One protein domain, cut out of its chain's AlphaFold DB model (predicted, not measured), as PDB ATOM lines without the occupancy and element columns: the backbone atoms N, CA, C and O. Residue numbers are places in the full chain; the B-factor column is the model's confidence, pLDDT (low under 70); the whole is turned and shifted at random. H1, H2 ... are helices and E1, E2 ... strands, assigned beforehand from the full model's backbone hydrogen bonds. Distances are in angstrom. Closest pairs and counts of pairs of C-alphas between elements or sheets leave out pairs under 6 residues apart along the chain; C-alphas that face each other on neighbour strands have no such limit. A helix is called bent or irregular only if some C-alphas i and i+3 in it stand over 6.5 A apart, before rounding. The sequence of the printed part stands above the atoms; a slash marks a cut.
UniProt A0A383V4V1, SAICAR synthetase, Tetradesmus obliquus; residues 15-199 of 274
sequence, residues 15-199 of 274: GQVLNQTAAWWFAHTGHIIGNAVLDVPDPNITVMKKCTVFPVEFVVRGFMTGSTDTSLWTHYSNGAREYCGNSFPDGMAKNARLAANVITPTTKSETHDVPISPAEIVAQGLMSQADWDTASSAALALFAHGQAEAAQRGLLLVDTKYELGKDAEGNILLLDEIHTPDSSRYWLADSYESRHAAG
ATOM      1  N   GLY A  15       5.245 -24.932 -27.967       92.56
ATOM      2  CA  GLY A  15       5.573 -23.504 -28.046       92.56
ATOM      3  C   GLY A  15       5.187 -22.872 -29.387       92.56
ATOM      4  O   GLY A  15       4.788 -21.715 -29.416       92.56
ATOM      5  N   GLN A  16       5.258 -23.640 -30.476       94.31
ATOM      6  CA  GLN A  16       4.875 -23.173 -31.803       94.31
ATOM      7  C   GLN A  16       3.356 -23.027 -31.898       94.31
ATOM      8  O   GLN A  16       2.864 -21.971 -32.278       94.31
ATOM      9  N   VAL A  17       2.623 -24.071 -31.499       95.31
ATOM     10  CA  VAL A  17       1.155 -24.074 -31.460       95.31
ATOM     11  C   VAL A  17       0.650 -22.884 -30.646       95.31
ATOM     12  O   VAL A  17      -0.187 -22.128 -31.131       95.31
ATOM     13  N   LEU A  18       1.165 -22.687 -29.427       95.88
ATOM     14  CA  LEU A  18       0.738 -21.592 -28.552       95.88
ATOM     15  C   LEU A  18       1.000 -20.221 -29.183       95.88
ATOM     16  O   LEU A  18       0.087 -19.404 -29.266       95.88
ATOM     17  N   ASN A  19       2.218 -19.994 -29.678       97.38
ATOM     18  CA  ASN A  19       2.611 -18.713 -30.256       97.38
ATOM     19  C   ASN A  19       1.826 -18.391 -31.539       97.38
ATOM     20  O   ASN A  19       1.330 -17.278 -31.686       97.38
ATOM     21  N   GLN A  20       1.640 -19.364 -32.436       97.62
ATOM     22  CA  GLN A  20       0.857 -19.170 -33.660       97.62
ATOM     23  C   GLN A  20      -0.643 -19.005 -33.374       97.62
ATOM     24  O   GLN A  20      -1.286 -18.171 -34.007       97.62
ATOM     25  N   THR A  21      -1.195 -19.728 -32.389       97.56
ATOM     26  CA  THR A  21      -2.590 -19.527 -31.952       97.56
ATOM     27  C   THR A  21      -2.776 -18.111 -31.401       97.56
ATOM     28  O   THR A  21      -3.701 -17.413 -31.807       97.56
ATOM     29  N   ALA A  22      -1.877 -17.659 -30.521       98.06
ATOM     30  CA  ALA A  22      -1.930 -16.312 -29.962       98.06
ATOM     31  C   ALA A  22      -1.800 -15.243 -31.060       98.06
ATOM     32  O   ALA A  22      -2.611 -14.323 -31.108       98.06
ATOM     33  N   ALA A  23      -0.839 -15.388 -31.979       98.12
ATOM     34  CA  ALA A  23      -0.654 -14.478 -33.111       98.12
ATOM     35  C   ALA A  23      -1.906 -14.380 -33.997       98.12
ATOM     36  O   ALA A  23      -2.301 -13.279 -34.388       98.12
ATOM     37  N   TRP A  24      -2.559 -15.514 -34.274       98.06
ATOM     38  CA  TRP A  24      -3.819 -15.544 -35.009       98.06
ATOM     39  C   TRP A  24      -4.899 -14.743 -34.275       98.06
ATOM     40  O   TRP A  24      -5.496 -13.843 -34.866       98.06
ATOM     41  N   TRP A  25      -5.101 -14.984 -32.979       98.31
ATOM     42  CA  TRP A  25      -6.093 -14.250 -32.193       98.31
ATOM     43  C   TRP A  25      -5.796 -12.757 -32.093       98.31
ATOM     44  O   TRP A  25      -6.703 -11.960 -32.304       98.31
ATOM     45  N   PHE A  26      -4.541 -12.356 -31.872       98.38
ATOM     46  CA  PHE A  26      -4.154 -10.942 -31.851       98.38
ATOM     47  C   PHE A  26      -4.549 -10.208 -33.138       98.38
ATOM     48  O   PHE A  26      -5.049  -9.081 -33.074       98.38
ATOM     49  N   ALA A  27      -4.374 -10.849 -34.297       97.19
ATOM     50  CA  ALA A  27      -4.801 -10.293 -35.578       97.19
ATOM     51  C   ALA A  27      -6.334 -10.195 -35.690       97.19
ATOM     52  O   ALA A  27      -6.851  -9.205 -36.208       97.19
ATOM     53  N   HIS A  28      -7.068 -11.183 -35.171       96.75
ATOM     54  CA  HIS A  28      -8.530 -11.231 -35.263       96.75
ATOM     55  C   HIS A  28      -9.232 -10.340 -34.234       96.75
ATOM     56  O   HIS A  28     -10.346  -9.892 -34.482       96.75
ATOM     57  N   THR A  29      -8.583  -9.995 -33.121       98.06
ATOM     58  CA  THR A  29      -9.190  -9.198 -32.044       98.06
ATOM     59  C   THR A  29      -8.699  -7.755 -31.966       98.06
ATOM     60  O   THR A  29      -9.147  -7.011 -31.094       98.06
ATOM     61  N   GLY A  30      -7.817  -7.318 -32.872       97.25
ATOM     62  CA  GLY A  30      -7.278  -5.948 -32.876       97.25
ATOM     63  C   GLY A  30      -8.338  -4.847 -33.033       97.25
ATOM     64  O   GLY A  30      -8.112  -3.706 -32.642       97.25
ATOM     65  N   HIS A  31      -9.516  -5.190 -33.561       97.75
ATOM     66  CA  HIS A  31     -10.664  -4.288 -33.673       97.75
ATOM     67  C   HIS A  31     -11.408  -4.063 -32.340       97.75
ATOM     68  O   HIS A  31     -12.200  -3.130 -32.244       97.75
ATOM     69  N   ILE A  32     -11.170  -4.907 -31.327       98.31
ATOM     70  CA  ILE A  32     -11.771  -4.810 -29.986       98.31
ATOM     71  C   ILE A  32     -10.865  -3.981 -29.075       98.31
ATOM     72  O   ILE A  32     -11.322  -3.056 -28.408       98.31
ATOM     73  N   ILE A  33      -9.575  -4.320 -29.047       98.25
ATOM     74  CA  ILE A  33      -8.547  -3.590 -28.307       98.25
ATOM     75  C   ILE A  33      -7.197  -3.741 -29.009       98.25
ATOM     76  O   ILE A  33      -6.897  -4.789 -29.588       98.25
ATOM     77  N   GLY A  34      -6.364  -2.701 -28.930       98.19
ATOM     78  CA  GLY A  34      -4.973  -2.792 -29.359       98.19
ATOM     79  C   GLY A  34      -4.220  -3.876 -28.581       98.19
ATOM     80  O   GLY A  34      -4.531  -4.174 -27.428       98.19
ATOM     81  N   ASN A  35      -3.207  -4.465 -29.205       98.19
ATOM     82  CA  ASN A  35      -2.328  -5.437 -28.565       98.19
ATOM     83  C   ASN A  35      -0.866  -5.010 -28.699       98.19
ATOM     84  O   ASN A  35      -0.534  -4.123 -29.484       98.19
ATOM     85  N   ALA A  36       0.005  -5.616 -27.897       97.75
ATOM     86  CA  ALA A  36       1.416  -5.260 -27.876       97.75
ATOM     87  C   ALA A  36       2.252  -5.934 -28.975       97.75
ATOM     88  O   ALA A  36       3.459  -5.726 -28.984       97.75
ATOM     89  N   VAL A  37       1.683  -6.731 -29.885       97.94
ATOM     90  CA  VAL A  37       2.470  -7.441 -30.909       97.94
ATOM     91  C   VAL A  37       3.092  -6.457 -31.902       97.94
ATOM     92  O   VAL A  37       2.411  -5.603 -32.462       97.94
ATOM     93  N   LEU A  38       4.397  -6.599 -32.129       96.50
ATOM     94  CA  LEU A  38       5.159  -5.845 -33.128       96.50
ATOM     95  C   LEU A  38       5.546  -6.719 -34.322       96.50
ATOM     96  O   LEU A  38       5.500  -6.251 -35.456       96.50
ATOM     97  N   ASP A  39       5.953  -7.966 -34.073       96.75
ATOM     98  CA  ASP A  39       6.348  -8.917 -35.118       96.75
ATOM     99  C   ASP A  39       6.325 -10.364 -34.588       96.75
ATOM    100  O   ASP A  39       6.374 -10.590 -33.377       96.75
ATOM    101  N   VAL A  40       6.303 -11.347 -35.488       96.50
ATOM    102  CA  VAL A  40       6.365 -12.788 -35.185       96.50
ATOM    103  C   VAL A  40       7.458 -13.418 -36.064       96.50
ATOM    104  O   VAL A  40       7.159 -14.059 -37.073       96.50
ATOM    105  N   PRO A  41       8.749 -13.201 -35.740       95.12
ATOM    106  CA  PRO A  41       9.861 -13.577 -36.620       95.12
ATOM    107  C   PRO A  41      10.120 -15.084 -36.696       95.12
ATOM    108  O   PRO A  41      10.825 -15.543 -37.590       95.12
ATOM    109  N   ASP A  42       9.588 -15.854 -35.751       94.56
ATOM    110  CA  ASP A  42       9.718 -17.304 -35.699       94.56
ATOM    111  C   ASP A  42       8.394 -17.910 -35.222       94.56
ATOM    112  O   ASP A  42       7.709 -17.298 -34.398       94.56
ATOM    113  N   PRO A  43       8.037 -19.135 -35.645       93.44
ATOM    114  CA  PRO A  43       6.847 -19.809 -35.143       93.44
ATOM    115  C   PRO A  43       6.791 -19.939 -33.613       93.44
ATOM    116  O   PRO A  43       5.699 -20.092 -33.081       93.44
ATOM    117  N   ASN A  44       7.920 -19.846 -32.901       93.88
ATOM    118  CA  ASN A  44       8.010 -19.884 -31.440       93.88
ATOM    119  C   ASN A  44       8.231 -18.514 -30.771       93.88
ATOM    120  O   ASN A  44       8.405 -18.477 -29.552       93.88
ATOM    121  N   ILE A  45       8.290 -17.411 -31.524       94.94
ATOM    122  CA  ILE A  45       8.675 -16.096 -30.996       94.94
ATOM    123  C   ILE A  45       7.682 -15.031 -31.442       94.94
ATOM    124  O   ILE A  45       7.454 -14.847 -32.634       94.94
ATOM    125  N   THR A  46       7.184 -14.264 -30.477       96.56
ATOM    126  CA  THR A  46       6.484 -13.001 -30.715       96.56
ATOM    127  C   THR A  46       7.272 -11.864 -30.075       96.56
ATOM    128  O   THR A  46       7.643 -11.930 -28.902       96.56
ATOM    129  N   VAL A  47       7.536 -10.812 -30.845       96.75
ATOM    130  CA  VAL A  47       8.149  -9.567 -30.375       96.75
ATOM    131  C   VAL A  47       7.035  -8.614 -29.977       96.75
ATOM    132  O   VAL A  47       6.131  -8.352 -30.769       96.75
ATOM    133  N   MET A  48       7.101  -8.084 -28.755       96.56
ATOM    134  CA  MET A  48       6.059  -7.218 -28.206       96.56
ATOM    135  C   MET A  48       6.599  -5.877 -27.707       96.56
ATOM    136  O   MET A  48       7.723  -5.780 -27.208       96.56
ATOM    137  N   LYS A  49       5.760  -4.841 -27.785       96.06
ATOM    138  CA  LYS A  49       5.972  -3.538 -27.160       96.06
ATOM    139  C   LYS A  49       6.048  -3.720 -25.647       96.06
ATOM    140  O   LYS A  49       5.173  -4.325 -25.025       96.06
ATOM    141  N   LYS A  50       7.089  -3.160 -25.034       95.88
ATOM    142  CA  LYS A  50       7.240  -3.178 -23.578       95.88
ATOM    143  C   LYS A  50       6.145  -2.323 -22.936       95.88
ATOM    144  O   LYS A  50       6.057  -1.131 -23.219       95.88
ATOM    145  N   CYS A  51       5.360  -2.936 -22.056       97.38
ATOM    146  CA  CYS A  51       4.255  -2.301 -21.343       97.38
ATOM    147  C   CYS A  51       4.396  -2.499 -19.827       97.38
ATOM    148  O   CYS A  51       5.038  -3.447 -19.366       97.38
ATOM    149  N   THR A  52       3.766  -1.622 -19.052       97.12
ATOM    150  CA  THR A  52       3.563  -1.793 -17.611       97.12
ATOM    151  C   THR A  52       2.314  -2.640 -17.399       97.12
ATOM    152  O   THR A  52       1.199  -2.182 -17.642       97.12
ATOM    153  N   VAL A  53       2.503  -3.892 -16.985       96.31
ATOM    154  CA  VAL A  53       1.422  -4.872 -16.789       96.31
ATOM    155  C   VAL A  53       0.581  -4.496 -15.569       96.31
ATOM    156  O   VAL A  53       1.141  -4.157 -14.524       96.31
ATOM    157  N   PHE A  54      -0.747  -4.588 -15.670       96.44
ATOM    158  CA  PHE A  54      -1.603  -4.449 -14.493       96.44
ATOM    159  C   PHE A  54      -1.392  -5.634 -13.535       96.44
ATOM    160  O   PHE A  54      -1.288  -6.775 -13.989       96.44
ATOM    161  N   PRO A  55      -1.360  -5.418 -12.208       94.50
ATOM    162  CA  PRO A  55      -1.154  -6.481 -11.218       94.50
ATOM    163  C   PRO A  55      -2.420  -7.337 -10.985       94.50
ATOM    164  O   PRO A  55      -2.706  -7.762  -9.866       94.50
ATOM    165  N   VAL A  56      -3.192  -7.577 -12.047       94.38
ATOM    166  CA  VAL A  56      -4.483  -8.267 -12.044       94.38
ATOM    167  C   VAL A  56      -4.547  -9.202 -13.246       94.38
ATOM    168  O   VAL A  56      -4.223  -8.805 -14.366       94.38
ATOM    169  N   GLU A  57      -5.002 -10.430 -13.026       94.50
ATOM    170  CA  GLU A  57      -5.375 -11.332 -14.109       94.50
ATOM    171  C   GLU A  57      -6.874 -11.232 -14.382       94.50
ATOM    172  O   GLU A  57      -7.706 -11.387 -13.485       94.50
ATOM    173  N   PHE A  58      -7.238 -11.003 -15.641       96.88
ATOM    174  CA  PHE A  58      -8.630 -10.858 -16.053       96.88
ATOM    175  C   PHE A  58      -9.145 -12.230 -16.473       96.88
ATOM    176  O   PHE A  58      -9.099 -12.590 -17.651       96.88
ATOM    177  N   VAL A  59      -9.586 -13.028 -15.500       96.19
ATOM    178  CA  VAL A  59     -10.192 -14.333 -15.781       96.19
ATOM    179  C   VAL A  59     -11.664 -14.138 -16.117       96.19
ATOM    180  O   VAL A  59     -12.430 -13.656 -15.285       96.19
ATOM    181  N   VAL A  60     -12.064 -14.530 -17.322       98.12
ATOM    182  CA  VAL A  60     -13.453 -14.457 -17.791       98.12
ATOM    183  C   VAL A  60     -14.013 -15.863 -17.936       98.12
ATOM    184  O   VAL A  60     -13.324 -16.758 -18.426       98.12
ATOM    185  N   ARG A  61     -15.254 -16.073 -17.487       97.69
ATOM    186  CA  ARG A  61     -15.906 -17.387 -17.442       97.69
ATOM    187  C   ARG A  61     -17.280 -17.340 -18.090       97.69
ATOM    188  O   ARG A  61     -18.063 -16.438 -17.803       97.69
ATOM    189  N   GLY A  62     -17.584 -18.358 -18.891       97.94
ATOM    190  CA  GLY A  62     -18.926 -18.623 -19.420       97.94
ATOM    191  C   GLY A  62     -19.621 -19.816 -18.759       97.94
ATOM    192  O   GLY A  62     -20.801 -20.053 -19.012       97.94
ATOM    193  N   PHE A  63     -18.912 -20.582 -17.921       97.31
ATOM    194  CA  PHE A  63     -19.426 -21.804 -17.301       97.31
ATOM    195  C   PHE A  63     -19.014 -21.926 -15.827       97.31
ATOM    196  O   PHE A  63     -17.934 -21.501 -15.412       97.31
ATOM    197  N   MET A  64     -19.877 -22.570 -15.045       96.12
ATOM    198  CA  MET A  64     -19.695 -22.910 -13.634       96.12
ATOM    199  C   MET A  64     -18.787 -24.148 -13.496       96.12
ATOM    200  O   MET A  64     -19.259 -25.260 -13.270       96.12
ATOM    201  N   THR A  65     -17.478 -23.991 -13.714       93.81
ATOM    202  CA  THR A  65     -16.525 -25.120 -13.783       93.81
ATOM    203  C   THR A  65     -15.207 -24.872 -13.032       93.81
ATOM    204  O   THR A  65     -14.994 -23.826 -12.412       93.81
ATOM    205  N   GLY A  66     -14.325 -25.869 -13.100       86.44
ATOM    206  CA  GLY A  66     -12.986 -25.914 -12.534       86.44
ATOM    207  C   GLY A  66     -12.858 -26.875 -11.352       86.44
ATOM    208  O   GLY A  66     -13.834 -27.434 -10.851       86.44
ATOM    209  N   SER A  67     -11.608 -27.126 -10.969       74.44
ATOM    210  CA  SER A  67     -11.240 -28.076  -9.913       74.44
ATOM    211  C   SER A  67     -10.114 -27.568  -9.013       74.44
ATOM    212  O   SER A  67      -9.559 -28.341  -8.239       74.44
ATOM    213  N   THR A  68      -9.683 -26.320  -9.191       77.44
ATOM    214  CA  THR A  68      -8.630 -25.698  -8.377       77.44
ATOM    215  C   THR A  68      -9.260 -24.894  -7.253       77.44
ATOM    216  O   THR A  68     -10.435 -24.524  -7.341       77.44
ATOM    217  N   ASP A  69      -8.478 -24.574  -6.227       77.62
ATOM    218  CA  ASP A  69      -8.957 -23.790  -5.082       77.62
ATOM    219  C   ASP A  69      -9.432 -22.391  -5.489       77.62
ATOM    220  O   ASP A  69     -10.316 -21.845  -4.855       77.62
ATOM    221  N   THR A  70      -8.927 -21.853  -6.601       77.69
ATOM    222  CA  THR A  70      -9.325 -20.557  -7.183       77.69
ATOM    223  C   THR A  70     -10.414 -20.660  -8.258       77.69
ATOM    224  O   THR A  70     -10.684 -19.698  -8.986       77.69
ATOM    225  N   SER A  71     -11.000 -21.842  -8.459       85.81
ATOM    226  CA  SER A  71     -12.027 -22.024  -9.485       85.81
ATOM    227  C   SER A  71     -13.428 -21.749  -8.958       85.81
ATOM    228  O   SER A  71     -13.761 -22.072  -7.818       85.81
ATOM    229  N   LEU A  72     -14.262 -21.176  -9.830       92.56
ATOM    230  CA  LEU A  72     -15.628 -20.777  -9.505       92.56
ATOM    231  C   LEU A  72     -16.451 -21.954  -8.953       92.56
ATOM    232  O   LEU A  72     -17.130 -21.798  -7.939       92.56
ATOM    233  N   TRP A  73     -16.345 -23.141  -9.566       94.44
ATOM    234  CA  TRP A  73     -17.077 -24.319  -9.095       94.44
ATOM    235  C   TRP A  73     -16.687 -24.739  -7.674       94.44
ATOM    236  O   TRP A  73     -17.584 -24.996  -6.881       94.44
ATOM    237  N   THR A  74     -15.394 -24.768  -7.326       91.25
ATOM    238  CA  THR A  74     -14.939 -25.173  -5.982       91.25
ATOM    239  C   THR A  74     -15.552 -24.290  -4.894       91.25
ATOM    240  O   THR A  74     -16.083 -24.794  -3.904       91.25
ATOM    241  N   HIS A  75     -15.538 -22.967  -5.084       93.31
ATOM    242  CA  HIS A  75     -16.163 -22.038  -4.141       93.31
ATOM    243  C   HIS A  75     -17.683 -22.222  -4.083       93.31
ATOM    244  O   HIS A  75     -18.254 -22.294  -2.993       93.31
ATOM    245  N   TYR A  76     -18.334 -22.351  -5.241       95.81
ATOM    246  CA  TYR A  76     -19.781 -22.532  -5.319       95.81
ATOM    247  C   TYR A  76     -20.250 -23.832  -4.643       95.81
ATOM    248  O   TYR A  76     -21.208 -23.822  -3.862       95.81
ATOM    249  N   SER A  77     -19.543 -24.945  -4.877       94.19
ATOM    250  CA  SER A  77     -19.830 -26.243  -4.258       94.19
ATOM    251  C   SER A  77     -19.604 -26.238  -2.747       94.19
ATOM    252  O   SER A  77     -20.278 -26.974  -2.032       94.19
ATOM    253  N   ASN A  78     -18.714 -25.371  -2.254       94.25
ATOM    254  CA  ASN A  78     -18.478 -25.152  -0.824       94.25
ATOM    255  C   ASN A  78     -19.509 -24.204  -0.179       94.25
ATOM    256  O   ASN A  78     -19.379 -23.859   0.994       94.25
ATOM    257  N   GLY A  79     -20.535 -23.783  -0.926       94.69
ATOM    258  CA  GLY A  79     -21.644 -22.969  -0.426       94.69
ATOM    259  C   GLY A  79     -21.529 -21.474  -0.721       94.69
ATOM    260  O   GLY A  79     -22.437 -20.729  -0.358       94.69
ATOM    261  N   ALA A  80     -20.471 -21.013  -1.396       94.50
ATOM    262  CA  ALA A  80     -20.388 -19.612  -1.797       94.50
ATOM    263  C   ALA A  80     -21.445 -19.290  -2.868       94.50
ATOM    264  O   ALA A  80     -21.678 -20.063  -3.802       94.50
ATOM    265  N   ARG A  81     -22.089 -18.129  -2.736       95.50
ATOM    266  CA  ARG A  81     -22.972 -17.542  -3.764       95.50
ATOM    267  C   ARG A  81     -22.469 -16.207  -4.279       95.50
ATOM    268  O   ARG A  81     -22.861 -15.800  -5.360       95.50
ATOM    269  N   GLU A  82     -21.562 -15.590  -3.538       95.38
ATOM    270  CA  GLU A  82     -20.806 -14.414  -3.941       95.38
ATOM    271  C   GLU A  82     -19.382 -14.850  -4.285       95.38
ATOM    272  O   GLU A  82     -18.722 -15.519  -3.485       95.38
ATOM    273  N   TYR A  83     -18.902 -14.490  -5.473       94.31
ATOM    274  CA  TYR A  83     -17.533 -14.775  -5.894       94.31
ATOM    275  C   TYR A  83     -16.982 -13.657  -6.778       94.31
ATOM    276  O   TYR A  83     -17.539 -13.352  -7.835       94.31
ATOM    277  N   CYS A  84     -15.882 -13.035  -6.342       93.69
ATOM    278  CA  CYS A  84     -15.265 -11.885  -7.016       93.69
ATOM    279  C   CYS A  84     -16.253 -10.736  -7.321       93.69
ATOM    280  O   CYS A  84     -16.134 -10.077  -8.349       93.69
ATOM    281  N   GLY A  85     -17.246 -10.507  -6.455       93.06
ATOM    282  CA  GLY A  85     -18.289  -9.494  -6.663       93.06
ATOM    283  C   GLY A  85     -19.414  -9.898  -7.625       93.06
ATOM    284  O   GLY A  85     -20.193  -9.040  -8.028       93.06
ATOM    285  N   ASN A  86     -19.500 -11.178  -8.004       95.88
ATOM    286  CA  ASN A  86     -20.615 -11.729  -8.773       95.88
ATOM    287  C   ASN A  86     -21.505 -12.597  -7.873       95.88
ATOM    288  O   ASN A  86     -20.990 -13.473  -7.171       95.88
ATOM    289  N   SER A  87     -22.822 -12.425  -7.987       96.06
ATOM    290  CA  SER A  87     -23.827 -13.247  -7.306       96.06
ATOM    291  C   SER A  87     -24.330 -14.374  -8.214       96.06
ATOM    292  O   SER A  87     -24.685 -14.144  -9.371       96.06
ATOM    293  N   PHE A  88     -24.424 -15.589  -7.679       96.44
ATOM    294  CA  PHE A  88     -24.905 -16.775  -8.389       96.44
ATOM    295  C   PHE A  88     -26.145 -17.361  -7.702       96.44
ATOM    296  O   PHE A  88     -26.175 -17.435  -6.471       96.44
ATOM    297  N   PRO A  89     -27.165 -17.807  -8.461       95.94
ATOM    298  CA  PRO A  89     -28.353 -18.431  -7.886       95.94
ATOM    299  C   PRO A  89     -28.035 -19.793  -7.259       95.94
ATOM    300  O   PRO A  89     -27.027 -20.427  -7.572       95.94
ATOM    301  N   ASP A  90     -28.926 -20.273  -6.394       96.00
ATOM    302  CA  ASP A  90     -28.896 -21.651  -5.902       96.00
ATOM    303  C   ASP A  90     -29.196 -22.679  -7.004       96.00
ATOM    304  O   ASP A  90     -29.821 -22.378  -8.020       96.00
ATOM    305  N   GLY A  91     -28.767 -23.922  -6.772       94.81
ATOM    306  CA  GLY A  91     -29.114 -25.070  -7.614       94.81
ATOM    307  C   GLY A  91     -28.319 -25.199  -8.915       94.81
ATOM    308  O   GLY A  91     -28.675 -26.026  -9.752       94.81
ATOM    309  N   MET A  92     -27.245 -24.428  -9.108       95.81
ATOM    310  CA  MET A  92     -26.386 -24.587 -10.282       95.81
ATOM    311  C   MET A  92     -25.609 -25.903 -10.211       95.81
ATOM    312  O   MET A  92     -25.048 -26.271  -9.178       95.81
ATOM    313  N   ALA A  93     -25.551 -26.604 -11.341       95.31
ATOM    314  CA  ALA A  93     -24.782 -27.830 -11.485       95.31
ATOM    315  C   ALA A  93     -23.349 -27.547 -11.959       95.31
ATOM    316  O   ALA A  93     -23.072 -26.529 -12.604       95.31
ATOM    317  N   LYS A  94     -22.438 -28.492 -11.697       95.25
ATOM    318  CA  LYS A  94     -21.084 -28.451 -12.257       95.25
ATOM    319  C   LYS A  94     -21.159 -28.404 -13.780       95.25
ATOM    320  O   LYS A  94     -21.923 -29.146 -14.393       95.25
ATOM    321  N   ASN A  95     -20.330 -27.560 -14.383       96.12
ATOM    322  CA  ASN A  95     -20.234 -27.347 -15.826       96.12
ATOM    323  C   ASN A  95     -21.478 -26.709 -16.469       96.12
ATOM    324  O   ASN A  95     -21.572 -26.688 -17.694       96.12
ATOM    325  N   ALA A  96     -22.410 -26.155 -15.684       97.19
ATOM    326  CA  ALA A  96     -23.550 -25.415 -16.223       97.19
ATOM    327  C   ALA A  96     -23.105 -24.114 -16.916       97.19
ATOM    328  O   ALA A  96     -22.190 -23.433 -16.442       97.19
ATOM    329  N   ARG A  97     -23.770 -23.752 -18.021       97.12
ATOM    330  CA  ARG A  97     -23.627 -22.429 -18.655       97.12
ATOM    331  C   ARG A  97     -24.071 -21.334 -17.684       97.12
ATOM    332  O   ARG A  97     -25.093 -21.473 -17.013       97.12
ATOM    333  N   LEU A  98     -23.310 -20.246 -17.620       97.50
ATOM    334  CA  LEU A  98     -23.702 -19.045 -16.884       97.50
ATOM    335  C   LEU A  98     -24.709 -18.233 -17.709       97.50
ATOM    336  O   LEU A  98     -24.687 -18.268 -18.938       97.50
ATOM    337  N   ALA A  99     -25.579 -17.477 -17.032       95.88
ATOM    338  CA  ALA A  99     -26.567 -16.622 -17.699       95.88
ATOM    339  C   ALA A  99     -25.916 -15.487 -18.511       95.88
ATOM    340  O   ALA A  99     -26.449 -15.063 -19.533       95.88
ATOM    341  N   ALA A 100     -24.757 -15.015 -18.056       96.88
ATOM    342  CA  ALA A 100     -23.895 -14.077 -18.754       96.88
ATOM    343  C   ALA A 100     -22.433 -14.423 -18.454       96.88
ATOM    344  O   ALA A 100     -22.134 -15.060 -17.440       96.88
ATOM    345  N   ASN A 101     -21.526 -13.984 -19.326       98.19
ATOM    346  CA  ASN A 101     -20.098 -14.083 -19.053       98.19
ATOM    347  C   ASN A 101     -19.745 -13.203 -17.854       98.19
ATOM    348  O   ASN A 101     -20.157 -12.045 -17.788       98.19
ATOM    349  N   VAL A 102     -18.975 -13.752 -16.922       97.50
ATOM    350  CA  VAL A 102     -18.573 -13.064 -15.691       97.50
ATOM    351  C   VAL A 102     -17.066 -12.912 -15.642       97.50
ATOM    352  O   VAL A 102     -16.325 -13.768 -16.133       97.50
ATOM    353  N   ILE A 103     -16.612 -11.835 -15.011       97.00
ATOM    354  CA  ILE A 103     -15.200 -11.620 -14.720       97.00
ATOM    355  C   ILE A 103     -14.917 -11.993 -13.265       97.00
ATOM    356  O   ILE A 103     -15.609 -11.556 -12.348       97.00
ATOM    357  N   THR A 104     -13.907 -12.830 -13.047       95.69
ATOM    358  CA  THR A 104     -13.487 -13.291 -11.720       95.69
ATOM    359  C   THR A 104     -11.991 -13.040 -11.555       95.69
ATOM    360  O   THR A 104     -11.200 -13.976 -11.701       95.69
ATOM    361  N   PRO A 105     -11.575 -11.781 -11.369       94.50
ATOM    362  CA  PRO A 105     -10.166 -11.442 -11.396       94.50
ATOM    363  C   PRO A 105      -9.411 -12.061 -10.218       94.50
ATOM    364  O   PRO A 105      -9.967 -12.314  -9.144       94.50
ATOM    365  N   THR A 106      -8.122 -12.278 -10.431       91.75
ATOM    366  CA  THR A 106      -7.181 -12.712  -9.398       91.75
ATOM    367  C   THR A 106      -6.039 -11.711  -9.295       91.75
ATOM    368  O   THR A 106      -5.659 -11.063 -10.275       91.75
ATOM    369  N   THR A 107      -5.495 -11.543  -8.092       87.81
ATOM    370  CA  THR A 107      -4.257 -10.782  -7.911       87.81
ATOM    371  C   THR A 107      -3.094 -11.546  -8.523       87.81
ATOM    372  O   THR A 107      -3.033 -12.770  -8.433       87.81
ATOM    373  N   LYS A 108      -2.152 -10.816  -9.124       76.19
ATOM    374  CA  LYS A 108      -0.914 -11.397  -9.644       76.19
ATOM    375  C   LYS A 108       0.131 -11.415  -8.527       76.19
ATOM    376  O   LYS A 108       0.694 -10.373  -8.197       76.19
ATOM    377  N   SER A 109       0.358 -12.577  -7.921       69.75
ATOM    378  CA  SER A 109       1.218 -12.748  -6.738       69.75
ATOM    379  C   SER A 109       2.384 -13.699  -7.016       69.75
ATOM    380  O   SER A 109       2.298 -14.576  -7.872       69.75
ATOM    381  N   GLU A 110       3.496 -13.543  -6.291       57.03
ATOM    382  CA  GLU A 110       4.650 -14.444  -6.419       57.03
ATOM    383  C   GLU A 110       4.412 -15.828  -5.796       57.03
ATOM    384  O   GLU A 110       5.060 -16.796  -6.200       57.03
ATOM    385  N   THR A 111       3.508 -15.935  -4.817       58.00
ATOM    386  CA  THR A 111       3.278 -17.177  -4.061       58.00
ATOM    387  C   THR A 111       2.008 -17.892  -4.503       58.00
ATOM    388  O   THR A 111       2.084 -19.058  -4.880       58.00
ATOM    389  N   HIS A 112       0.863 -17.203  -4.506       65.38
ATOM    390  CA  HIS A 112      -0.427 -17.728  -4.963       65.38
ATOM    391  C   HIS A 112      -1.347 -16.600  -5.434       65.38
ATOM    392  O   HIS A 112      -1.508 -15.607  -4.723       65.38
ATOM    393  N   ASP A 113      -1.979 -16.784  -6.594       76.44
ATOM    394  CA  ASP A 113      -3.001 -15.875  -7.113       76.44
ATOM    395  C   ASP A 113      -4.271 -15.981  -6.253       76.44
ATOM    396  O   ASP A 113      -4.761 -17.083  -5.986       76.44
ATOM    397  N   VAL A 114      -4.803 -14.843  -5.800       84.50
ATOM    398  CA  VAL A 114      -5.963 -14.800  -4.891       84.50
ATOM    399  C   VAL A 114      -7.160 -14.173  -5.605       84.50
ATOM    400  O   VAL A 114      -6.997 -13.110  -6.206       84.50
ATOM    401  N   PRO A 115      -8.362 -14.782  -5.547       90.06
ATOM    402  CA  PRO A 115      -9.584 -14.161  -6.051       90.06
ATOM    403  C   PRO A 115      -9.831 -12.803  -5.386       90.06
ATOM    404  O   PRO A 115      -9.770 -12.691  -4.165       90.06
ATOM    405  N   ILE A 116     -10.121 -11.781  -6.184       93.44
ATOM    406  CA  ILE A 116     -10.368 -10.412  -5.710       93.44
ATOM    407  C   ILE A 116     -11.610  -9.848  -6.406       93.44
ATOM    408  O   ILE A 116     -11.960 -10.280  -7.504       93.44
ATOM    409  N   SER A 117     -12.333  -8.928  -5.773       95.12
ATOM    410  CA  SER A 117     -13.456  -8.233  -6.409       95.12
ATOM    411  C   SER A 117     -13.011  -6.960  -7.154       95.12
ATOM    412  O   SER A 117     -12.005  -6.345  -6.792       95.12
ATOM    413  N   PRO A 118     -13.783  -6.496  -8.155       94.69
ATOM    414  CA  PRO A 118     -13.552  -5.209  -8.820       94.69
ATOM    415  C   PRO A 118     -13.421  -4.024  -7.854       94.69
ATOM    416  O   PRO A 118     -12.544  -3.176  -8.014       94.69
ATOM    417  N   ALA A 119     -14.265  -3.983  -6.819       94.38
ATOM    418  CA  ALA A 119     -14.243  -2.922  -5.816       94.38
ATOM    419  C   ALA A 119     -12.935  -2.930  -5.010       94.38
ATOM    420  O   ALA A 119     -12.352  -1.877  -4.763       94.38
ATOM    421  N   GLU A 120     -12.444  -4.115  -4.639       95.69
ATOM    422  CA  GLU A 120     -11.176  -4.267  -3.924       95.69
ATOM    423  C   GLU A 120      -9.972  -3.906  -4.798       95.69
ATOM    424  O   GLU A 120      -9.043  -3.281  -4.293       95.69
ATOM    425  N   ILE A 121      -9.992  -4.223  -6.099       96.00
ATOM    426  CA  ILE A 121      -8.927  -3.836  -7.044       96.00
ATOM    427  C   ILE A 121      -8.721  -2.318  -7.038       96.00
ATOM    428  O   ILE A 121      -7.587  -1.841  -6.936       96.00
ATOM    429  N   VAL A 122      -9.815  -1.559  -7.121       96.31
ATOM    430  CA  VAL A 122      -9.769  -0.092  -7.132       96.31
ATOM    431  C   VAL A 122      -9.422   0.453  -5.745       96.31
ATOM    432  O   VAL A 122      -8.573   1.334  -5.628       96.31
ATOM    433  N   ALA A 123     -10.012  -0.101  -4.683       96.19
ATOM    434  CA  ALA A 123      -9.751   0.332  -3.309       96.19
ATOM    435  C   ALA A 123      -8.290   0.114  -2.874       96.19
ATOM    436  O   ALA A 123      -7.743   0.926  -2.131       96.19
ATOM    437  N   GLN A 124      -7.646  -0.955  -3.353       95.25
ATOM    438  CA  GLN A 124      -6.237  -1.257  -3.084       95.25
ATOM    439  C   GLN A 124      -5.267  -0.498  -4.007       95.25
ATOM    440  O   GLN A 124      -4.053  -0.635  -3.862       95.25
ATOM    441  N   GLY A 125      -5.771   0.298  -4.958       94.38
ATOM    442  CA  GLY A 125      -4.944   1.062  -5.893       94.38
ATOM    443  C   GLY A 125      -4.206   0.204  -6.925       94.38
ATOM    444  O   GLY A 125      -3.242   0.674  -7.526       94.38
ATOM    445  N   LEU A 126      -4.646  -1.041  -7.145       94.56
ATOM    446  CA  LEU A 126      -4.075  -1.931  -8.163       94.56
ATOM    447  C   LEU A 126      -4.369  -1.420  -9.578       94.56
ATOM    448  O   LEU A 126      -3.563  -1.599 -10.490       94.56
ATOM    449  N   MET A 127      -5.525  -0.778  -9.749       97.25
ATOM    450  CA  MET A 127      -5.943  -0.095 -10.969       97.25
ATOM    451  C   MET A 127      -6.783   1.135 -10.618       97.25
ATOM    452  O   MET A 127      -7.444   1.167  -9.580       97.25
ATOM    453  N   SER A 128      -6.803   2.137 -11.500       97.75
ATOM    454  CA  SER A 128      -7.820   3.193 -11.422       97.75
ATOM    455  C   SER A 128      -9.180   2.659 -11.886       97.75
ATOM    456  O   SER A 128      -9.236   1.702 -12.660       97.75
ATOM    457  N   GLN A 129     -10.281   3.296 -11.469       97.81
ATOM    458  CA  GLN A 129     -11.626   2.915 -11.924       97.81
ATOM    459  C   GLN A 129     -11.739   2.947 -13.458       97.81
ATOM    460  O   GLN A 129     -12.217   1.994 -14.060       97.81
ATOM    461  N   ALA A 130     -11.221   4.000 -14.097       98.25
ATOM    462  CA  ALA A 130     -11.258   4.144 -15.552       98.25
ATOM    463  C   ALA A 130     -10.469   3.040 -16.282       98.25
ATOM    464  O   ALA A 130     -10.907   2.538 -17.322       98.25
ATOM    465  N   ASP A 131      -9.322   2.634 -15.726       98.25
ATOM    466  CA  ASP A 131      -8.532   1.536 -16.284       98.25
ATOM    467  C   ASP A 131      -9.245   0.199 -16.122       98.25
ATOM    468  O   ASP A 131      -9.258  -0.605 -17.053       98.25
ATOM    469  N   TRP A 132      -9.844  -0.033 -14.949       98.12
ATOM    470  CA  TRP A 132     -10.625  -1.233 -14.681       98.12
ATOM    471  C   TRP A 132     -11.804  -1.343 -15.647       98.12
ATOM    472  O   TRP A 132     -11.972  -2.385 -16.280       98.12
ATOM    473  N   ASP A 133     -12.581  -0.274 -15.817       98.31
ATOM    474  CA  ASP A 133     -13.754  -0.262 -16.694       98.31
ATOM    475  C   ASP A 133     -13.361  -0.553 -18.147       98.31
ATOM    476  O   ASP A 133     -13.991  -1.376 -18.814       98.31
ATOM    477  N   THR A 134     -12.266   0.050 -18.620       98.44
ATOM    478  CA  THR A 134     -11.753  -0.171 -19.979       98.44
ATOM    479  C   THR A 134     -11.258  -1.608 -20.166       98.44
ATOM    480  O   THR A 134     -11.666  -2.295 -21.104       98.44
ATOM    481  N   ALA A 135     -10.396  -2.089 -19.266       98.31
ATOM    482  CA  ALA A 135      -9.774  -3.403 -19.383       98.31
ATOM    483  C   ALA A 135     -10.777  -4.550 -19.184       98.31
ATOM    484  O   ALA A 135     -10.749  -5.528 -19.929       98.31
ATOM    485  N   SER A 136     -11.692  -4.428 -18.218       98.25
ATOM    486  CA  SER A 136     -12.726  -5.438 -17.960       98.25
ATOM    487  C   SER A 136     -13.748  -5.514 -19.097       98.25
ATOM    488  O   SER A 136     -14.090  -6.617 -19.528       98.25
ATOM    489  N   SER A 137     -14.163  -4.369 -19.654       98.50
ATOM    490  CA  SER A 137     -15.037  -4.329 -20.834       98.50
ATOM    491  C   SER A 137     -14.374  -4.988 -22.042       98.50
ATOM    492  O   SER A 137     -14.997  -5.809 -22.715       98.50
ATOM    493  N   ALA A 138     -13.092  -4.694 -22.284       98.56
ATOM    494  CA  ALA A 138     -12.329  -5.335 -23.348       98.56
ATOM    495  C   ALA A 138     -12.197  -6.850 -23.124       98.56
ATOM    496  O   ALA A 138     -12.456  -7.618 -24.044       98.56
ATOM    497  N   ALA A 139     -11.875  -7.304 -21.909       98.69
ATOM    498  CA  ALA A 139     -11.766  -8.727 -21.582       98.69
ATOM    499  C   ALA A 139     -13.078  -9.496 -21.840       98.69
ATOM    500  O   ALA A 139     -13.061 -10.585 -22.423       98.69
ATOM    501  N   LEU A 140     -14.222  -8.921 -21.453       98.69
ATOM    502  CA  LEU A 140     -15.545  -9.496 -21.716       98.69
ATOM    503  C   LEU A 140     -15.864  -9.530 -23.219       98.69
ATOM    504  O   LEU A 140     -16.348 -10.551 -23.711       98.69
ATOM    505  N   ALA A 141     -15.555  -8.458 -23.954       98.75
ATOM    506  CA  ALA A 141     -15.767  -8.383 -25.399       98.75
ATOM    507  C   ALA A 141     -14.885  -9.378 -26.171       98.75
ATOM    508  O   ALA A 141     -15.385 -10.099 -27.035       98.75
ATOM    509  N   LEU A 142     -13.601  -9.484 -25.810       98.81
ATOM    510  CA  LEU A 142     -12.678 -10.493 -26.338       98.81
ATOM    511  C   LEU A 142     -13.231 -11.897 -26.102       98.81
ATOM    512  O   LEU A 142     -13.228 -12.721 -27.009       98.81
ATOM    513  N   PHE A 143     -13.745 -12.169 -24.900       98.75
ATOM    514  CA  PHE A 143     -14.249 -13.496 -24.562       98.75
ATOM    515  C   PHE A 143     -15.515 -13.847 -25.342       98.75
ATOM    516  O   PHE A 143     -15.612 -14.944 -25.882       98.75
ATOM    517  N   ALA A 144     -16.454 -12.906 -25.459       98.69
ATOM    518  CA  ALA A 144     -17.660 -13.088 -26.260       98.69
ATOM    519  C   ALA A 144     -17.333 -13.321 -27.747       98.69
ATOM    520  O   ALA A 144     -17.901 -14.220 -28.368       98.69
ATOM    521  N   HIS A 145     -16.380 -12.566 -28.303       98.56
ATOM    522  CA  HIS A 145     -15.907 -12.775 -29.672       98.56
ATOM    523  C   HIS A 145     -15.241 -14.149 -29.836       98.56
ATOM    524  O   HIS A 145     -15.599 -14.903 -30.738       98.56
ATOM    525  N   GLY A 146     -14.349 -14.523 -28.913       98.12
ATOM    526  CA  GLY A 146     -13.701 -15.835 -28.902       98.12
ATOM    527  C   GLY A 146     -14.696 -16.992 -28.800       98.12
ATOM    528  O   GLY A 146     -14.541 -18.000 -29.483       98.12
ATOM    529  N   GLN A 147     -15.767 -16.840 -28.015       98.25
ATOM    530  CA  GLN A 147     -16.855 -17.818 -27.945       98.25
ATOM    531  C   GLN A 147     -17.589 -17.966 -29.280       98.25
ATOM    532  O   GLN A 147     -17.840 -19.095 -29.704       98.25
ATOM    533  N   ALA A 148     -17.920 -16.856 -29.942       98.06
ATOM    534  CA  ALA A 148     -18.597 -16.882 -31.237       98.06
ATOM    535  C   ALA A 148     -17.728 -17.541 -32.321       98.06
ATOM    536  O   ALA A 148     -18.210 -18.378 -33.084       98.06
ATOM    537  N   GLU A 149     -16.440 -17.210 -32.360       97.12
ATOM    538  CA  GLU A 149     -15.474 -17.791 -33.292       97.12
ATOM    539  C   GLU A 149     -15.214 -19.282 -33.009       97.12
ATOM    540  O   GLU A 149     -15.191 -20.094 -33.937       97.12
ATOM    541  N   ALA A 150     -15.073 -19.679 -31.741       96.00
ATOM    542  CA  ALA A 150     -14.891 -21.078 -31.350       96.00
ATOM    543  C   ALA A 150     -16.118 -21.938 -31.700       96.00
ATOM    544  O   ALA A 150     -15.972 -23.057 -32.204       96.00
ATOM    545  N   ALA A 151     -17.327 -21.399 -31.503       96.44
ATOM    546  CA  ALA A 151     -18.575 -22.098 -31.796       96.44
ATOM    547  C   ALA A 151     -18.695 -22.484 -33.279       96.44
ATOM    548  O   ALA A 151     -19.131 -23.595 -33.586       96.44
ATOM    549  N   GLN A 152     -18.229 -21.627 -34.195       95.94
ATOM    550  CA  GLN A 152     -18.202 -21.914 -35.639       95.94
ATOM    551  C   GLN A 152     -17.337 -23.138 -35.992       95.94
ATOM    552  O   GLN A 152     -17.542 -23.767 -37.027       95.94
ATOM    553  N   ARG A 153     -16.394 -23.508 -35.118       93.88
ATOM    554  CA  ARG A 153     -15.445 -24.621 -35.297       93.88
ATOM    555  C   ARG A 153     -15.763 -25.825 -34.404       93.88
ATOM    556  O   ARG A 153     -14.937 -26.732 -34.244       93.88
ATOM    557  N   GLY A 154     -16.964 -25.864 -33.824       94.94
ATOM    558  CA  GLY A 154     -17.419 -26.956 -32.960       94.94
ATOM    559  C   GLY A 154     -16.721 -27.001 -31.599       94.94
ATOM    560  O   GLY A 154     -16.632 -28.068 -30.989       94.94
ATOM    561  N   LEU A 155     -16.209 -25.862 -31.132       95.75
ATOM    562  CA  LEU A 155     -15.581 -25.708 -29.826       95.75
ATOM    563  C   LEU A 155     -16.433 -24.807 -28.923       95.75
ATOM    564  O   LEU A 155     -17.099 -23.882 -29.382       95.75
ATOM    565  N   LEU A 156     -16.379 -25.051 -27.618       96.62
ATOM    566  CA  LEU A 156     -16.883 -24.139 -26.596       96.62
ATOM    567  C   LEU A 156     -15.688 -23.523 -25.879       96.62
ATOM    568  O   LEU A 156     -14.930 -24.249 -25.239       96.62
ATOM    569  N   LEU A 157     -15.536 -22.200 -25.969       96.75
ATOM    570  CA  LEU A 157     -14.599 -21.457 -25.132       96.75
ATOM    571  C   LEU A 157     -15.238 -21.240 -23.751       96.75
ATOM    572  O   LEU A 157     -16.251 -20.550 -23.604       96.75
ATOM    573  N   VAL A 158     -14.671 -21.901 -22.747       96.38
ATOM    574  CA  VAL A 158     -15.307 -22.110 -21.439       96.38
ATOM    575  C   VAL A 158     -14.940 -21.008 -20.457       96.38
ATOM    576  O   VAL A 158     -15.797 -20.429 -19.786       96.38
ATOM    577  N   ASP A 159     -13.648 -20.730 -20.382       96.00
ATOM    578  CA  ASP A 159     -13.045 -19.640 -19.641       96.00
ATOM    579  C   ASP A 159     -11.650 -19.353 -20.207       96.00
ATOM    580  O   ASP A 159     -11.080 -20.175 -20.929       96.00
ATOM    581  N   THR A 160     -11.131 -18.164 -19.911       96.12
ATOM    582  CA  THR A 160      -9.794 -17.719 -20.325       96.12
ATOM    583  C   THR A 160      -9.226 -16.721 -19.328       96.12
ATOM    584  O   THR A 160      -9.976 -16.019 -18.645       96.12
ATOM    585  N   LYS A 161      -7.900 -16.615 -19.286       96.25
ATOM    586  CA  LYS A 161      -7.164 -15.545 -18.606       96.25
ATOM    587  C   LYS A 161      -6.623 -14.550 -19.631       96.25
ATOM    588  O   LYS A 161      -5.997 -14.972 -20.596       96.25
ATOM    589  N   TYR A 162      -6.772 -13.253 -19.369       98.19
ATOM    590  CA  TYR A 162      -6.042 -12.203 -20.086       98.19
ATOM    591  C   TYR A 162      -5.089 -11.446 -19.165       98.19
ATOM    592  O   TYR A 162      -5.332 -11.316 -17.962       98.19
ATOM    593  N   GLU A 163      -4.039 -10.888 -19.761       97.69
ATOM    594  CA  GLU A 163      -3.221  -9.849 -19.145       97.69
ATOM    595  C   GLU A 163      -3.281  -8.590 -20.006       97.69
ATOM    596  O   GLU A 163      -3.109  -8.638 -21.225       97.69
ATOM    597  N   LEU A 164      -3.531  -7.458 -19.357       98.25
ATOM    598  CA  LEU A 164      -3.520  -6.145 -19.983       98.25
ATOM    599  C   LEU A 164      -2.492  -5.259 -19.281       98.25
ATOM    600  O   LEU A 164      -2.111  -5.493 -18.130       98.25
ATOM    601  N   GLY A 165      -2.050  -4.216 -19.968       97.75
ATOM    602  CA  GLY A 165      -1.167  -3.218 -19.384       97.75
ATOM    603  C   GLY A 165      -1.147  -1.933 -20.187       97.75
ATOM    604  O   GLY A 165      -1.804  -1.830 -21.221       97.75
ATOM    605  N   LYS A 166      -0.388  -0.957 -19.694       98.25
ATOM    606  CA  LYS A 166      -0.229   0.346 -20.339       98.25
ATOM    607  C   LYS A 166       1.090   0.458 -21.073       98.25
ATOM    608  O   LYS A 166       2.131   0.072 -20.537       98.25
ATOM    609  N   ASP A 167       1.055   1.026 -22.267       97.75
ATOM    610  CA  ASP A 167       2.269   1.490 -22.927       97.75
ATOM    611  C   ASP A 167       2.775   2.825 -22.344       97.75
ATOM    612  O   ASP A 167       2.220   3.358 -21.379       97.75
ATOM    613  N   ALA A 168       3.870   3.350 -22.903       96.62
ATOM    614  CA  ALA A 168       4.488   4.597 -22.451       96.62
ATOM    615  C   ALA A 168       3.582   5.825 -22.651       96.62
ATOM    616  O   ALA A 168       3.727   6.820 -21.942       96.62
ATOM    617  N   GLU A 169       2.646   5.748 -23.595       96.69
ATOM    618  CA  GLU A 169       1.668   6.786 -23.907       96.69
ATOM    619  C   GLU A 169       0.391   6.670 -23.051       96.69
ATOM    620  O   GLU A 169      -0.455   7.563 -23.074       96.69
ATOM    621  N   GLY A 170       0.264   5.599 -22.261       96.38
ATOM    622  CA  GLY A 170      -0.868   5.345 -21.371       96.38
ATOM    623  C   GLY A 170      -2.021   4.567 -22.010       96.38
ATOM    624  O   GLY A 170      -3.049   4.393 -21.352       96.38
ATOM    625  N   ASN A 171      -1.865   4.071 -23.240       97.50
ATOM    626  CA  ASN A 171      -2.869   3.246 -23.911       97.50
ATOM    627  C   ASN A 171      -2.918   1.853 -23.283       97.50
ATOM    628  O   ASN A 171      -1.875   1.244 -23.039       97.50
ATOM    629  N   ILE A 172      -4.125   1.324 -23.074       98.50
ATOM    630  CA  ILE A 172      -4.308  -0.047 -22.594       98.50
ATOM    631  C   ILE A 172      -4.210  -1.006 -23.779       98.50
ATOM    632  O   ILE A 172      -4.961  -0.886 -24.746       98.50
ATOM    633  N   LEU A 173      -3.296  -1.967 -23.674       98.56
ATOM    634  CA  LEU A 173      -3.053  -2.994 -24.678       98.56
ATOM    635  C   LEU A 173      -3.231  -4.388 -24.078       98.56
ATOM    636  O   LEU A 173      -2.899  -4.629 -22.913       98.56
ATOM    637  N   LEU A 174      -3.715  -5.312 -24.903       98.50
ATOM    638  CA  LEU A 174      -3.661  -6.743 -24.630       98.50
ATOM    639  C   LEU A 174      -2.213  -7.246 -24.759       98.50
ATOM    640  O   LEU A 174      -1.527  -6.944 -25.740       98.50
ATOM    641  N   LEU A 175      -1.760  -8.000 -23.759       97.50
ATOM    642  CA  LEU A 175      -0.404  -8.545 -23.644       97.50
ATOM    643  C   LEU A 175      -0.444 -10.087 -23.673       97.50
ATOM    644  O   LEU A 175      -1.429 -10.666 -24.121       97.50
ATOM    645  N   ASP A 176       0.613 -10.734 -23.164       95.31
ATOM    646  CA  ASP A 176       0.707 -12.181 -22.898       95.31
ATOM    647  C   ASP A 176       0.207 -13.049 -24.072       95.31
ATOM    648  O   ASP A 176       0.613 -12.835 -25.211       95.31
ATOM    649  N   GLU A 177      -0.656 -14.030 -23.822       95.56
ATOM    650  CA  GLU A 177      -1.294 -14.848 -24.850       95.56
ATOM    651  C   GLU A 177      -2.822 -14.758 -24.743       95.56
ATOM    652  O   GLU A 177      -3.379 -14.482 -23.678       95.56
ATOM    653  N   ILE A 178      -3.517 -15.031 -25.846       97.44
ATOM    654  CA  ILE A 178      -4.979 -14.984 -25.925       97.44
ATOM    655  C   ILE A 178      -5.523 -16.288 -26.506       97.44
ATOM    656  O   ILE A 178      -5.048 -16.767 -27.535       97.44
ATOM    657  N   HIS A 179      -6.534 -16.846 -25.828       96.75
ATOM    658  CA  HIS A 179      -7.367 -17.953 -26.321       96.75
ATOM    659  C   HIS A 179      -6.595 -19.213 -26.727       96.75
ATOM    660  O   HIS A 179      -7.054 -19.998 -27.562       96.75
ATOM    661  N   THR A 180      -5.430 -19.432 -26.124       95.19
ATOM    662  CA  THR A 180      -4.613 -20.622 -26.352       95.19
ATOM    663  C   THR A 180      -5.055 -21.758 -25.425       95.19
ATOM    664  O   THR A 180      -5.708 -21.515 -24.409       95.19
ATOM    665  N   PRO A 181      -4.667 -23.014 -25.704       89.50
ATOM    666  CA  PRO A 181      -4.940 -24.132 -24.798       89.50
ATOM    667  C   PRO A 181      -4.279 -24.024 -23.408       89.50
ATOM    668  O   PRO A 181      -4.611 -24.804 -22.516       89.50
ATOM    669  N   ASP A 182      -3.315 -23.112 -23.216       89.44
ATOM    670  CA  ASP A 182      -2.673 -22.884 -21.914       89.44
ATOM    671  C   ASP A 182      -3.382 -21.793 -21.105       89.44
ATOM    672  O   ASP A 182      -3.505 -21.941 -19.885       89.44
ATOM    673  N   SER A 183      -3.894 -20.751 -21.766       92.25
ATOM    674  CA  SER A 183      -4.639 -19.670 -21.116       92.25
ATOM    675  C   SER A 183      -6.142 -19.923 -21.016       92.25
ATOM    676  O   SER A 183      -6.816 -19.233 -20.248       92.25
ATOM    677  N   SER A 184      -6.670 -20.897 -21.767       93.38
ATOM    678  CA  SER A 184      -8.108 -21.135 -21.934       93.38
ATOM    679  C   SER A 184      -8.511 -22.598 -21.838       93.38
ATOM    680  O   SER A 184      -7.763 -23.503 -22.210       93.38
ATOM    681  N   ARG A 185      -9.755 -22.832 -21.410       92.56
ATOM    682  CA  ARG A 185     -10.405 -24.147 -21.482       92.56
ATOM    683  C   ARG A 185     -11.300 -24.232 -22.713       92.56
ATOM    684  O   ARG A 185     -12.175 -23.385 -22.904       92.56
ATOM    685  N   TYR A 186     -11.117 -25.297 -23.490       93.38
ATOM    686  CA  TYR A 186     -11.938 -25.613 -24.654       93.38
ATOM    687  C   TYR A 186     -12.632 -26.961 -24.488       93.38
ATOM    688  O   TYR A 186     -11.984 -27.970 -24.215       93.38
ATOM    689  N   TRP A 187     -13.944 -26.996 -24.710       94.31
ATOM    690  CA  TRP A 187     -14.702 -28.246 -24.789       94.31
ATOM    691  C   TRP A 187     -15.174 -28.526 -26.209       94.31
ATOM    692  O   TRP A 187     -15.391 -27.606 -26.996       94.31
ATOM    693  N   LEU A 188     -15.372 -29.805 -26.524       94.06
ATOM    694  CA  LEU A 188     -16.033 -30.217 -27.759       94.06
ATOM    695  C   LEU A 188     -17.540 -29.974 -27.645       94.06
ATOM    696  O   LEU A 188     -18.200 -30.508 -26.747       94.06
ATOM    697  N   ALA A 189     -18.066 -29.140 -28.544       94.94
ATOM    698  CA  ALA A 189     -19.436 -28.640 -28.466       94.94
ATOM    699  C   ALA A 189     -20.493 -29.735 -28.668       94.94
ATOM    700  O   ALA A 189     -21.526 -29.714 -28.002       94.94
ATOM    701  N   ASP A 190     -20.218 -30.702 -29.544       94.81
ATOM    702  CA  ASP A 190     -21.103 -31.826 -29.871       94.81
ATOM    703  C   ASP A 190     -21.367 -32.756 -28.676       94.81
ATOM    704  O   ASP A 190     -22.457 -33.307 -28.535       94.81
ATOM    705  N   SER A 191     -20.391 -32.888 -27.779       93.12
ATOM    706  CA  SER A 191     -20.498 -33.735 -26.593       93.12
ATOM    707  C   SER A 191     -21.202 -33.050 -25.416       93.12
ATOM    708  O   SER A 191     -21.795 -33.733 -24.577       93.12
ATOM    709  N   TYR A 192     -21.141 -31.716 -25.332       95.88
ATOM    710  CA  TYR A 192     -21.402 -30.981 -24.092       95.88
ATOM    711  C   TYR A 192     -22.801 -31.226 -23.520       95.88
ATOM    712  O   TYR A 192     -22.910 -31.635 -22.366       95.88
ATOM    713  N   GLU A 193     -23.856 -31.026 -24.316       96.19
ATOM    714  CA  GLU A 193     -25.238 -31.094 -23.820       96.19
ATOM    715  C   GLU A 193     -25.571 -32.493 -23.275       96.19
ATOM    716  O   GLU A 193     -26.097 -32.635 -22.170       96.19
ATOM    717  N   SER A 194     -25.185 -33.545 -24.007       96.75
ATOM    718  CA  SER A 194     -25.428 -34.934 -23.591       96.75
ATOM    719  C   SER A 194     -24.680 -35.303 -22.306       96.75
ATOM    720  O   SER A 194     -25.245 -35.934 -21.412       96.75
ATOM    721  N   ARG A 195     -23.417 -34.875 -22.182       96.12
ATOM    722  CA  ARG A 195     -22.581 -35.171 -21.015       96.12
ATOM    723  C   ARG A 195     -23.026 -34.372 -19.800       96.12
ATOM    724  O   ARG A 195     -23.125 -34.945 -18.719       96.12
ATOM    725  N   HIS A 196     -23.371 -33.097 -19.977       96.38
ATOM    726  CA  HIS A 196     -23.890 -32.258 -18.901       96.38
ATOM    727  C   HIS A 196     -25.213 -32.803 -18.347       96.38
ATOM    728  O   HIS A 196     -25.339 -32.960 -17.133       96.38
ATOM    729  N   ALA A 197     -26.151 -33.197 -19.218       95.75
ATOM    730  CA  ALA A 197     -27.411 -33.827 -18.812       95.75
ATOM    731  C   ALA A 197     -27.204 -35.153 -18.055       95.75
ATOM    732  O   ALA A 197     -27.972 -35.483 -17.154       95.75
ATOM    733  N   ALA A 198     -26.145 -35.895 -18.386       96.25
ATOM    734  CA  ALA A 198     -25.749 -37.120 -17.694       96.25
ATOM    735  C   ALA A 198     -24.899 -36.882 -16.425       96.25
ATOM    736  O   ALA A 198     -24.440 -37.848 -15.817       96.25
ATOM    737  N   GLY A 199     -24.638 -35.627 -16.033       93.44
ATOM    738  CA  GLY A 199     -23.777 -35.296 -14.890       93.44
ATOM    739  C   GLY A 199     -22.300 -35.655 -15.095       93.44
ATOM    740  O   GLY A 199     -21.558 -35.811 -14.126       93.44
TER     741      GLY A 199
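This is residues 15 to 199 of the 274 residues of the protein "SAICAR synthetase" of Tetradesmus obliquus (UniProt A0A383V4V1). Look first for one antiparallel sheet of four strands with a single long helix, H4, lying lengthwise over one of its faces; H2 and parts of the two long links, around residues 83 and 110, lie on the other side. E5 runs on past the sheet into the small hairpin E6 E7 under the first half of H4, a second small hairpin, E1 E2, lies off to one side with H1 packed on it, and H5 leads away from the opposite end of the sheet. The 185 printed residues hold five named helices and eight named strands, in the order H1 E1 E2 E3 H2 E4 H3 H4 E5 E6 E7 E8 H5. The large sheet has the order E4 E3 E5 E8, and the class is mixed, helices and strands. The whole is compact, with a radius of gyration of the C-alphas of 16.7 A and spans of 47 by 41 by 30 A.

Begin in the large sheet with E3, residues 56 to 63, 20.8 A long, whose C-alpha 56 is at (-4.483, -8.267, -12.044). Its sheet partners are E4, residues 97 to 103, E5, residues 155 to 162 and 19.2 A long, and E8, residues 184 to 188. Find C-alpha 129 at (-11.626, 2.915, -11.924); from there H4, residues 129 to 152, runs 35.0 A to C-alpha 152 at (-18.202, -21.914, -35.639). The short strands are E6, residues 164 to 166, E7, residues 172 to 174, E1, residues 37 to 42, and E2, residues 45 to 48. The other helices are H1, residues 15 to 29 and 20.9 A long, H2, residues 72 to 77, H3, residues 118 to 123, and H5, residues 189 to 197. H5 is irregular: its C-alphas 190 and 193 are 7.4 A apart.

In the large sheet, look between E3 and E5 for N 60 and O 160, 2.9 A apart; between E4 and E3 for N 61 and O 102, 2.9 A; and between E5 and E8 for N 156 and O 187, 2.8 A. H4 is on this sheet at a height of 8.1 A, forming two layers, a sheet with a helix on one face. It runs along the strands, at 22 degrees to E5 on the local plane, and its closest C-alphas to E5 are Gln 147 and Leu 157, 5.1 A apart. E4, H3 H4 and E5 form a split strand-helix-strand unit, two strands running the same way with E3 between them, and its crossover is left-handed. H3 and H4, a helical hairpin, only just touch, with 3 pairs of C-alphas within 8 A, the closest being Val 122 and Gln 129 at 6.0 A. E5 bends by 61 degrees at residue 158 and runs on into E6 at 36 degrees. In the hairpin E6 and E7, N 173 and O 165 are 2.9 A apart. In the hairpin E1 and E2, N 38 and O 47 are 2.8 A apart; the closest C-alphas of H1 and E2 are Asn 19 and Ile 45, 6.6 A. H1 and H4 are close but not clearly touching, about perpendicular at 73 degrees, with C-alphas 29 and 142 the closest at 6.8 A. H5 only grazes the large sheet, and H2 is not on it. Every O i to N i+4 pair is within hydrogen-bond range in H1, H2, H3 and H4; in H5 it is 3 of 5.

The two C-alphas farthest apart are those of Glu 169 and Ala 198, 52.1 A. The printed part, residues 15 to 199, has no cut. The long links are H2 to E4, 19 residues, and E4 to H3, 14 residues. Mean pLDDT of the printed part is 94.6; look at residues 109 to 112 for the four under 70.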